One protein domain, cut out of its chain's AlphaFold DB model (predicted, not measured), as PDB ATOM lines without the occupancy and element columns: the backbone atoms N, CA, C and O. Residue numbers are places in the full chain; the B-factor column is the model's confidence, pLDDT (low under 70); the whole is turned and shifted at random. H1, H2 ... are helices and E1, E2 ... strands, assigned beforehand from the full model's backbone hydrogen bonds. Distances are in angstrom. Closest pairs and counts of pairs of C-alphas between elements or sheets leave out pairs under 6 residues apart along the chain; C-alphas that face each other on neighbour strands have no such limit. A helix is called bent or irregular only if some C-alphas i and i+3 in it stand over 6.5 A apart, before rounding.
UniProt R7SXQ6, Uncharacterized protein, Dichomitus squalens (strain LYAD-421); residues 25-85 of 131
ATOM      1  N   PRO A  25      42.316 -20.277 -29.854       89.56
ATOM      2  CA  PRO A  25      42.642 -21.109 -28.702       89.56
ATOM      3  C   PRO A  25      43.305 -22.432 -29.122       89.56
ATOM      4  O   PRO A  25      42.838 -23.074 -30.065       89.56
ATOM      5  N   PRO A  26      44.374 -22.879 -28.443       88.88
ATOM      6  CA  PRO A  26      44.994 -24.156 -28.762       88.88
ATOM      7  C   PRO A  26      44.131 -25.326 -28.263       88.88
ATOM      8  O   PRO A  26      43.344 -25.207 -27.320       88.88
ATOM      9  N   VAL A  27      44.311 -26.479 -28.902       92.31
ATOM     10  CA  VAL A  27      43.692 -27.747 -28.494       92.31
ATOM     11  C   VAL A  27      44.280 -28.242 -27.170       92.31
ATOM     12  O   VAL A  27      45.405 -27.899 -26.809       92.31
ATOM     13  N   GLY A  28      43.521 -29.051 -26.436       92.94
ATOM     14  CA  GLY A  28      43.937 -29.579 -25.137       92.94
ATOM     15  C   GLY A  28      43.712 -28.626 -23.961       92.94
ATOM     16  O   GLY A  28      44.239 -28.853 -22.873       92.94
ATOM     17  N   MET A  29      42.945 -27.552 -24.163       93.00
ATOM     18  CA  MET A  29      42.639 -26.569 -23.126       93.00
ATOM     19  C   MET A  29      41.169 -26.589 -22.725       93.00
ATOM     20  O   MET A  29      40.277 -26.794 -23.547       93.00
ATOM     21  N   TYR A  30      40.928 -26.299 -21.449       94.31
ATOM     22  CA  TYR A  30      39.604 -25.930 -20.974       94.31
ATOM     23  C   TYR A  30      39.338 -24.454 -21.244       94.31
ATOM     24  O   TYR A  30      40.243 -23.621 -21.160       94.31
ATOM     25  N   GLY A  31      38.085 -24.131 -21.529       93.31
ATOM     26  CA  GLY A  31      37.641 -22.772 -21.784       93.31
ATOM     27  C   GLY A  31      36.182 -22.563 -21.410       93.31
ATOM     28  O   GLY A  31      35.459 -23.493 -21.055       93.31
ATOM     29  N   VAL A  32      35.764 -21.305 -21.508       94.00
ATOM     30  CA  VAL A  32      34.365 -20.902 -21.394       94.00
ATOM     31  C   VAL A  32      33.889 -20.504 -22.780       94.00
ATOM     32  O   VAL A  32      34.498 -19.658 -23.431       94.00
ATOM     33  N   MET A  33      32.799 -21.117 -23.221       93.81
ATOM     34  CA  MET A  33      32.124 -20.796 -24.466       93.81
ATOM     35  C   MET A  33      30.795 -20.111 -24.162       93.81
ATOM     36  O   MET A  33      30.065 -20.510 -23.255       93.81
ATOM     37  N   GLN A  34      30.464 -19.095 -24.945       94.62
ATOM     38  CA  GLN A  34      29.162 -18.445 -24.924       94.62
ATOM     39  C   GLN A  34      28.715 -18.234 -26.366       94.62
ATOM     40  O   GLN A  34      29.513 -17.853 -27.221       94.62
ATOM     41  N   ILE A  35      27.441 -18.497 -26.628       92.50
ATOM     42  CA  ILE A  35      26.846 -18.255 -27.938       92.50
ATOM     43  C   ILE A  35      26.599 -16.751 -28.082       92.50
ATOM     44  O   ILE A  35      26.050 -16.126 -27.177       92.50
ATOM     45  N   ASN A  36      27.002 -16.168 -29.211       91.38
ATOM     46  CA  ASN A  36      26.646 -14.794 -29.559       91.38
ATOM     47  C   ASN A  36      25.447 -14.818 -30.511       91.38
ATOM     48  O   ASN A  36      25.611 -14.928 -31.725       91.38
ATOM     49  N   LEU A  37      24.245 -14.739 -29.939       92.44
ATOM     50  CA  LEU A  37      23.006 -14.858 -30.701       92.44
ATOM     51  C   LEU A  37      22.846 -13.727 -31.725       92.44
ATOM     52  O   LEU A  37      22.495 -14.001 -32.867       92.44
ATOM     53  N   SER A  38      23.168 -12.482 -31.357       90.62
ATOM     54  CA  SER A  38      23.088 -11.332 -32.268       90.62
ATOM     55  C   SER A  38      23.994 -11.509 -33.486       90.62
ATOM     56  O   SER A  38      23.538 -11.324 -34.609       90.62
ATOM     57  N   ALA A  39      25.242 -11.950 -33.291       89.88
ATOM     58  CA  ALA A  39      26.148 -12.241 -34.404       89.88
ATOM     59  C   ALA A  39      25.640 -13.400 -35.281       89.88
ATOM     60  O   ALA A  39      25.811 -13.372 -36.498       89.88
ATOM     61  N   MET A  40      24.981 -14.402 -34.683       90.31
ATOM     62  CA  MET A  40      24.389 -15.508 -35.437       90.31
ATOM     63  C   MET A  40      23.229 -15.064 -36.323       90.31
ATOM     64  O   MET A  40      23.108 -15.592 -37.418       90.31
ATOM     65  N   VAL A  41      22.390 -14.119 -35.889       93.25
ATOM     66  CA  VAL A  41      21.211 -13.676 -36.661       93.25
ATOM     67  C   VAL A  41      21.464 -12.436 -37.517       93.25
ATOM     68  O   VAL A  41      20.640 -12.109 -38.359       93.25
ATOM     69  N   GLN A  42      22.608 -11.764 -37.353       91.69
ATOM     70  CA  GLN A  42      22.933 -10.521 -38.065       91.69
ATOM     71  C   GLN A  42      22.828 -10.644 -39.589       91.69
ATOM     72  O   GLN A  42      22.385  -9.712 -40.252       91.69
ATOM     73  N   HIS A  43      23.195 -11.800 -40.139       91.50
ATOM     74  CA  HIS A  43      23.127 -12.068 -41.576       91.50
ATOM     75  C   HIS A  43      21.694 -12.150 -42.135       91.50
ATOM     76  O   HIS A  43      21.523 -12.152 -43.350       91.50
ATOM     77  N   LEU A  44      20.672 -12.241 -41.275       93.44
ATOM     78  CA  LEU A  44      19.266 -12.269 -41.687       93.44
ATOM     79  C   LEU A  44      18.716 -10.868 -41.989       93.44
ATOM     80  O   LEU A  44      17.686 -10.770 -42.645       93.44
ATOM     81  N   HIS A  45      19.397  -9.805 -41.539       92.44
ATOM     82  CA  HIS A  45      18.979  -8.408 -41.727       92.44
ATOM     83  C   HIS A  45      17.536  -8.117 -41.265       92.44
ATOM     84  O   HIS A  45      16.838  -7.298 -41.858       92.44
ATOM     85  N   ASP A  46      17.100  -8.800 -40.206       95.44
ATOM     86  CA  ASP A  46      15.774  -8.661 -39.607       95.44
ATOM     87  C   ASP A  46      15.898  -7.969 -38.241       95.44
ATOM     88  O   ASP A  46      16.459  -8.525 -37.288       95.44
ATOM     89  N   GLU A  47      15.393  -6.738 -38.163       94.00
ATOM     90  CA  GLU A  47      15.457  -5.893 -36.966       94.00
ATOM     91  C   GLU A  47      14.650  -6.468 -35.793       94.00
ATOM     92  O   GLU A  47      15.085  -6.366 -34.643       94.00
ATOM     93  N   ASP A  48      13.526  -7.145 -36.053       94.38
ATOM     94  CA  ASP A  48      12.714  -7.763 -34.999       94.38
ATOM     95  C   ASP A  48      13.450  -8.961 -34.387       94.38
ATOM     96  O   ASP A  48      13.452  -9.165 -33.165       94.38
ATOM     97  N   VAL A  49      14.117  -9.757 -35.228       92.75
ATOM     98  CA  VAL A  49      14.937 -10.891 -34.780       92.75
ATOM     99  C   VAL A  49      16.177 -10.405 -34.031       92.75
ATOM    100  O   VAL A  49      16.515 -10.976 -32.993       92.75
ATOM    101  N   LEU A  50      16.828  -9.337 -34.499       94.00
ATOM    102  CA  LEU A  50      17.977  -8.728 -33.825       94.00
ATOM    103  C   LEU A  50      17.605  -8.149 -32.457       94.00
ATOM    104  O   LEU A  50      18.306  -8.413 -31.472       94.00
ATOM    105  N   ALA A  51      16.482  -7.433 -32.372       92.81
ATOM    106  CA  ALA A  51      15.962  -6.899 -31.120       92.81
ATOM    107  C   ALA A  51      15.701  -8.030 -30.119       92.81
ATOM    108  O   ALA A  51      16.220  -8.002 -29.002       92.81
ATOM    109  N   ARG A  52      15.001  -9.091 -30.542       92.12
ATOM    110  CA  ARG A  52      14.756 -10.269 -29.695       92.12
ATOM    111  C   ARG A  52      16.047 -10.961 -29.281       92.12
ATOM    112  O   ARG A  52      16.191 -11.297 -28.110       92.12
ATOM    113  N   ALA A  53      16.988 -11.143 -30.206       92.06
ATOM    114  CA  ALA A  53      18.269 -11.782 -29.932       92.06
ATOM    115  C   ALA A  53      19.080 -11.031 -28.867       92.06
ATOM    116  O   ALA A  53      19.721 -11.667 -28.033       92.06
ATOM    117  N   SER A  54      19.014  -9.696 -28.865       88.62
ATOM    118  CA  SER A  54      19.696  -8.856 -27.873       88.62
ATOM    119  C   SER A  54      19.117  -8.979 -26.458       88.62
ATOM    120  O   SER A  54      19.829  -8.757 -25.482       88.62
ATOM    121  N   CYS A  55      17.845  -9.372 -26.335       91.25
ATOM    122  CA  CYS A  55      17.168  -9.524 -25.048       91.25
ATOM    123  C   CYS A  55      17.384 -10.896 -24.395       91.25
ATOM    124  O   CYS A  55      17.023 -11.073 -23.233       91.25
ATOM    125  N   VAL A  56      17.929 -11.883 -25.115       92.50
ATOM    126  CA  VAL A  56      18.111 -13.229 -24.559       92.50
ATOM    127  C   VAL A  56      19.393 -13.288 -23.731       92.50
ATOM    128  O   VAL A  56      20.498 -13.100 -24.243       92.50
ATOM    129  N   GLU A  57      19.257 -13.632 -22.452       91.75
ATOM    130  CA  GLU A  57      20.406 -13.894 -21.590       91.75
ATOM    131  C   GLU A  57      21.115 -15.188 -22.017       91.75
ATOM    132  O   GLU A  57      20.590 -16.300 -21.909       91.75
ATOM    133  N   MET A  58      22.334 -15.038 -22.535       93.44
ATOM    134  CA  MET A  58      23.138 -16.161 -23.005       93.44
ATOM    135  C   MET A  58      23.833 -16.872 -21.848       93.44
ATOM    136  O   MET A  58      24.533 -16.263 -21.038       93.44
ATOM    137  N   LYS A  59      23.719 -18.200 -21.828       93.00
ATOM    138  CA  LYS A  59      24.422 -19.045 -20.862       93.00
ATOM    139  C   LYS A  59      25.884 -19.238 -21.254       93.00
ATOM    140  O   LYS A  59      26.232 -19.323 -22.434       93.00
ATOM    141  N   LYS A  60      26.728 -19.352 -20.232       94.12
ATOM    142  CA  LYS A  60      28.136 -19.732 -20.359       94.12
ATOM    143  C   LYS A  60      28.272 -21.230 -20.142       94.12
ATOM    144  O   LYS A  60      27.691 -21.779 -19.210       94.12
ATOM    145  N   TYR A  61      29.072 -21.866 -20.983       94.31
ATOM    146  CA  TYR A  61      29.327 -23.297 -20.950       94.31
ATOM    147  C   TYR A  61      30.812 -23.544 -20.731       94.31
ATOM    148  O   TYR A  61      31.651 -22.916 -21.377       94.31
ATOM    149  N   LEU A  62      31.139 -24.468 -19.834       95.25
ATOM    150  CA  LEU A  62      32.500 -24.972 -19.708       95.25
ATOM    151  C   LEU A  62      32.738 -26.012 -20.795       95.25
ATOM    152  O   LEU A  62      31.898 -26.882 -21.031       95.25
ATOM    153  N   VAL A  63      33.878 -25.905 -21.466       95.94
ATOM    154  CA  VAL A  63      34.236 -26.794 -22.568       95.94
ATOM    155  C   VAL A  63      35.700 -27.199 -22.500       95.94
ATOM    156  O   VAL A  63      36.539 -26.466 -21.981       95.94
ATOM    157  N   TYR A  64      36.008 -28.353 -23.074       95.50
ATOM    158  CA  TYR A  64      37.358 -28.792 -23.394       95.50
ATOM    159  C   TYR A  64      37.542 -28.825 -24.911       95.50
ATOM    160  O   TYR A  64      36.754 -29.442 -25.630       95.50
ATOM    161  N   ILE A  65      38.579 -28.157 -25.409       95.06
ATOM    162  CA  ILE A  65      38.866 -28.043 -26.839       95.06
ATOM    163  C   ILE A  65      39.607 -29.302 -27.288       95.06
ATOM    164  O   ILE A  65      40.791 -29.464 -27.000       95.06
ATOM    165  N   ARG A  66      38.913 -30.202 -27.996       94.31
ATOM    166  CA  ARG A  66      39.473 -31.499 -28.405       94.31
ATOM    167  C   ARG A  66      40.400 -31.372 -29.600       94.31
ATOM    168  O   ARG A  66      41.531 -31.837 -29.553       94.31
ATOM    169  N   GLN A  67      39.903 -30.774 -30.676       93.50
ATOM    170  CA  GLN A  67      40.630 -30.684 -31.935       93.50
ATOM    171  C   GLN A  67      40.124 -29.524 -32.784       93.50
ATOM    172  O   GLN A  67      38.972 -29.095 -32.654       93.50
ATOM    173  N   PHE A  68      40.980 -29.058 -33.683       91.75
ATOM    174  CA  PHE A  68      40.570 -28.193 -34.775       91.75
ATOM    175  C   PHE A  68      39.678 -28.978 -35.743       91.75
ATOM    176  O   PHE A  68      39.972 -30.119 -36.095       91.75
ATOM    177  N   GLY A  69      38.573 -28.372 -36.160       88.50
ATOM    178  CA  GLY A  69      37.753 -28.855 -37.270       88.50
ATOM    179  C   GLY A  69      38.270 -28.367 -38.624       88.50
ATOM    180  O   GLY A  69      37.923 -28.933 -39.655       88.50
ATOM    181  N   GLU A  70      39.087 -27.321 -38.640       86.44
ATOM    182  CA  GLU A  70      39.741 -26.787 -39.833       86.44
ATOM    183  C   GLU A  70      41.071 -26.139 -39.452       86.44
ATOM    184  O   GLU A  70      41.268 -25.751 -38.301       86.44
ATOM    185  N   LEU A  71      41.994 -26.029 -40.407       83.12
ATOM    186  CA  LEU A  71      43.287 -25.411 -40.134       83.12
ATOM    187  C   LEU A  71      43.100 -23.918 -39.802       83.12
ATOM    188  O   LEU A  71      42.459 -23.205 -40.577       83.12
ATOM    189  N   PRO A  72      43.650 -23.424 -38.676       81.75
ATOM    190  CA  PRO A  72      43.562 -22.017 -38.313       81.75
ATOM    191  C   PRO A  72      44.425 -21.180 -39.263       81.75
ATOM    192  O   PRO A  72      45.647 -21.117 -39.127       81.75
ATOM    193  N   PHE A  73      43.796 -20.530 -40.240       81.31
ATOM    194  CA  PHE A  73      44.479 -19.606 -41.143       81.31
ATOM    195  C   PHE A  73      44.500 -18.196 -40.560       81.31
ATOM    196  O   PHE A  73      43.475 -17.694 -40.109       81.31
ATOM    197  N   HIS A  74      45.650 -17.518 -40.633       76.69
ATOM    198  CA  HIS A  74      45.803 -16.135 -40.161       76.69
ATOM    199  C   HIS A  74      44.845 -15.141 -40.834       76.69
ATOM    200  O   HIS A  74      44.518 -14.116 -40.243       76.69
ATOM    201  N   SER A  75      44.420 -15.435 -42.065       82.56
ATOM    202  CA  SER A  75      43.462 -14.636 -42.834       82.56
ATOM    203  C   SER A  75      42.004 -14.946 -42.504       82.56
ATOM    204  O   SER A  75      41.129 -14.160 -42.862       82.56
ATOM    205  N   SER A  76      41.723 -16.075 -41.849       82.56
ATOM    206  CA  SER A  76      40.358 -16.433 -41.492       82.56
ATOM    207  C   SER A  76      39.963 -15.725 -40.197       82.56
ATOM    208  O   SER A  76      40.681 -15.832 -39.201       82.56
ATOM    209  N   PRO A  77      38.813 -15.036 -40.157       83.38
ATOM    210  CA  PRO A  77      38.283 -14.499 -38.908       83.38
ATOM    211  C   PRO A  77      37.715 -15.597 -37.993       83.38
ATOM    212  O   PRO A  77      37.541 -15.367 -36.798       83.38
ATOM    213  N   TRP A  78      37.448 -16.791 -38.534       85.12
ATOM    214  CA  TRP A  78      36.804 -17.899 -37.827       85.12
ATOM    215  C   TRP A  78      37.654 -19.172 -37.881       85.12
ATOM    216  O   TRP A  78      38.410 -19.391 -38.827       85.12
ATOM    217  N   CYS A  79      37.525 -20.007 -36.852       88.75
ATOM    218  CA  CYS A  79      38.102 -21.345 -36.823       88.75
ATOM    219  C   CYS A  79      37.100 -22.308 -36.194       88.75
ATOM    220  O   CYS A  79      36.556 -22.052 -35.116       88.75
ATOM    221  N   ARG A  80      36.853 -23.419 -36.876       91.62
ATOM    222  CA  ARG A  80      35.994 -24.502 -36.415       91.62
ATOM    223  C   ARG A  80      36.717 -25.368 -35.389       91.62
ATOM    224  O   ARG A  80      37.855 -25.778 -35.599       91.62
ATOM    225  N   TYR A  81      36.013 -25.735 -34.323       92.94
ATOM    226  CA  TYR A  81      36.509 -26.625 -33.270       92.94
ATOM    227  C   TYR A  81      35.555 -27.788 -33.031       92.94
ATOM    228  O   TYR A  81      34.340 -27.653 -33.163       92.94
ATOM    229  N   SER A  82      36.111 -28.916 -32.597       94.75
ATOM    230  CA  SER A  82      35.373 -29.923 -31.838       94.75
ATOM    231  C   SER A  82      35.656 -29.711 -30.356       94.75
ATOM    232  O   SER A  82      36.814 -29.656 -29.936       94.75
ATOM    233  N   VAL A  83      34.595 -29.617 -29.562       95.44
ATOM    234  CA  VAL A  83      34.677 -29.426 -28.113       95.44
ATOM    235  C   VAL A  83      33.928 -30.536 -27.378       95.44
ATOM    236  O   VAL A  83      33.002 -31.130 -27.935       95.44
ATOM    237  N   SER A  84      34.342 -30.837 -26.150       94.88
ATOM    238  CA  SER A  84      33.548 -31.581 -25.163       94.88
ATOM    239  C   SER A  84      32.928 -30.587 -24.192       94.88
ATOM    240  O   SER A  84      33.634 -29.702 -23.713       94.88
ATOM    241  N   PHE A  85      31.645 -30.724 -23.880       94.56
ATOM    242  CA  PHE A  85      31.031 -29.949 -22.802       94.56
ATOM    243  C   PHE A  85      31.410 -30.543 -21.450       94.56
ATOM    244  O   PHE A  85      31.468 -31.759 -21.312       94.56
TER     245      PHE A  85
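AT A GLANCE: This is residues 25 to 85 of the 131 residues of an uncharacterized protein of Dichomitus squalens (strain LYAD-421) (UniProt R7SXQ6). The model is a flat, open U: a strongly twisted sheet of three strands makes the base and one arm, and a small hairpin of two short helices, H1 and H2, makes the other arm. E1 and the first part of E2 run side by side along the base, E2 then bends into the sheet's arm beside E3, and the loop of residues 69 to 80 extends that arm. The printed part has 61 residues, with two named helices and three named strands in the order E1 H1 H2 E2 E3; the sheet's order is E1 E2 E3, antiparallel throughout, and the class is mixed, helices and strands. The whole is loose, with a radius of gyration of the C-alphas of 14.2 A and spans of 39 by 27 by 13 A.

HOW THE PARTS SIT: The inner strand of the sheet is E2, residues 60 to 68, which bends by 63 degrees at residue 64. Its antiparallel neighbour E1, residues 30 to 34, is an edge strand; their directions stand at 120 degrees, and N 31 and O 63 are within hydrogen-bond range at 2.8 A, as are N 61 and O 33 at 2.8 A. The other edge strand is E3, residues 81 to 85, antiparallel to E2 at 136 degrees, with N 64 and O 84 at 2.8 A and N 82 and O 67 at 2.9 A, both within hydrogen-bond range. E2 and E3 form a hairpin. H1, residues 37 to 44, and H2, residues 47 to 55, form a helical hairpin: they touch and run opposite ways at a shallow tilt of 5 degrees, and their closest C-alphas, those of Ser 38 and Ala 53, are 5.4 A apart. Neither helix is on the sheet. H1 is apart from E2 and E3, and H2 is apart from E1 and E3. Every O i to N i+4 pair of H2 is within hydrogen-bond range; in H1 2 of 4 are, beside 3 of 5 O i to N i+3 pairs.

IN THESE COORDINATES: E2 is 20.8 A long from first to last C-alpha, and its C-alpha 68 is at (40.570, -28.193, -34.775). E1 measures 13.4 A and begins with C-alpha 30 at (39.604, -25.930, -20.974). E3 measures 12.3 A and ends with C-alpha 85 at (31.031, -29.949, -22.802). H2 measures 12.6 A and H1 11.9 A. H1 is irregular: C-alphas 40 and 43 are 7.1 A apart.

THE WHOLE: The C-alphas farthest apart, those of Gly 28 and Asp 48, are 39.3 A apart. Residues 43 to 48 stand free. The link from E2 to E3, residues 69 to 80, is long; the other links are tight. The printed part has no cut. No printed residue is under 70 in pLDDT, and the mean of the printed part is 91.3.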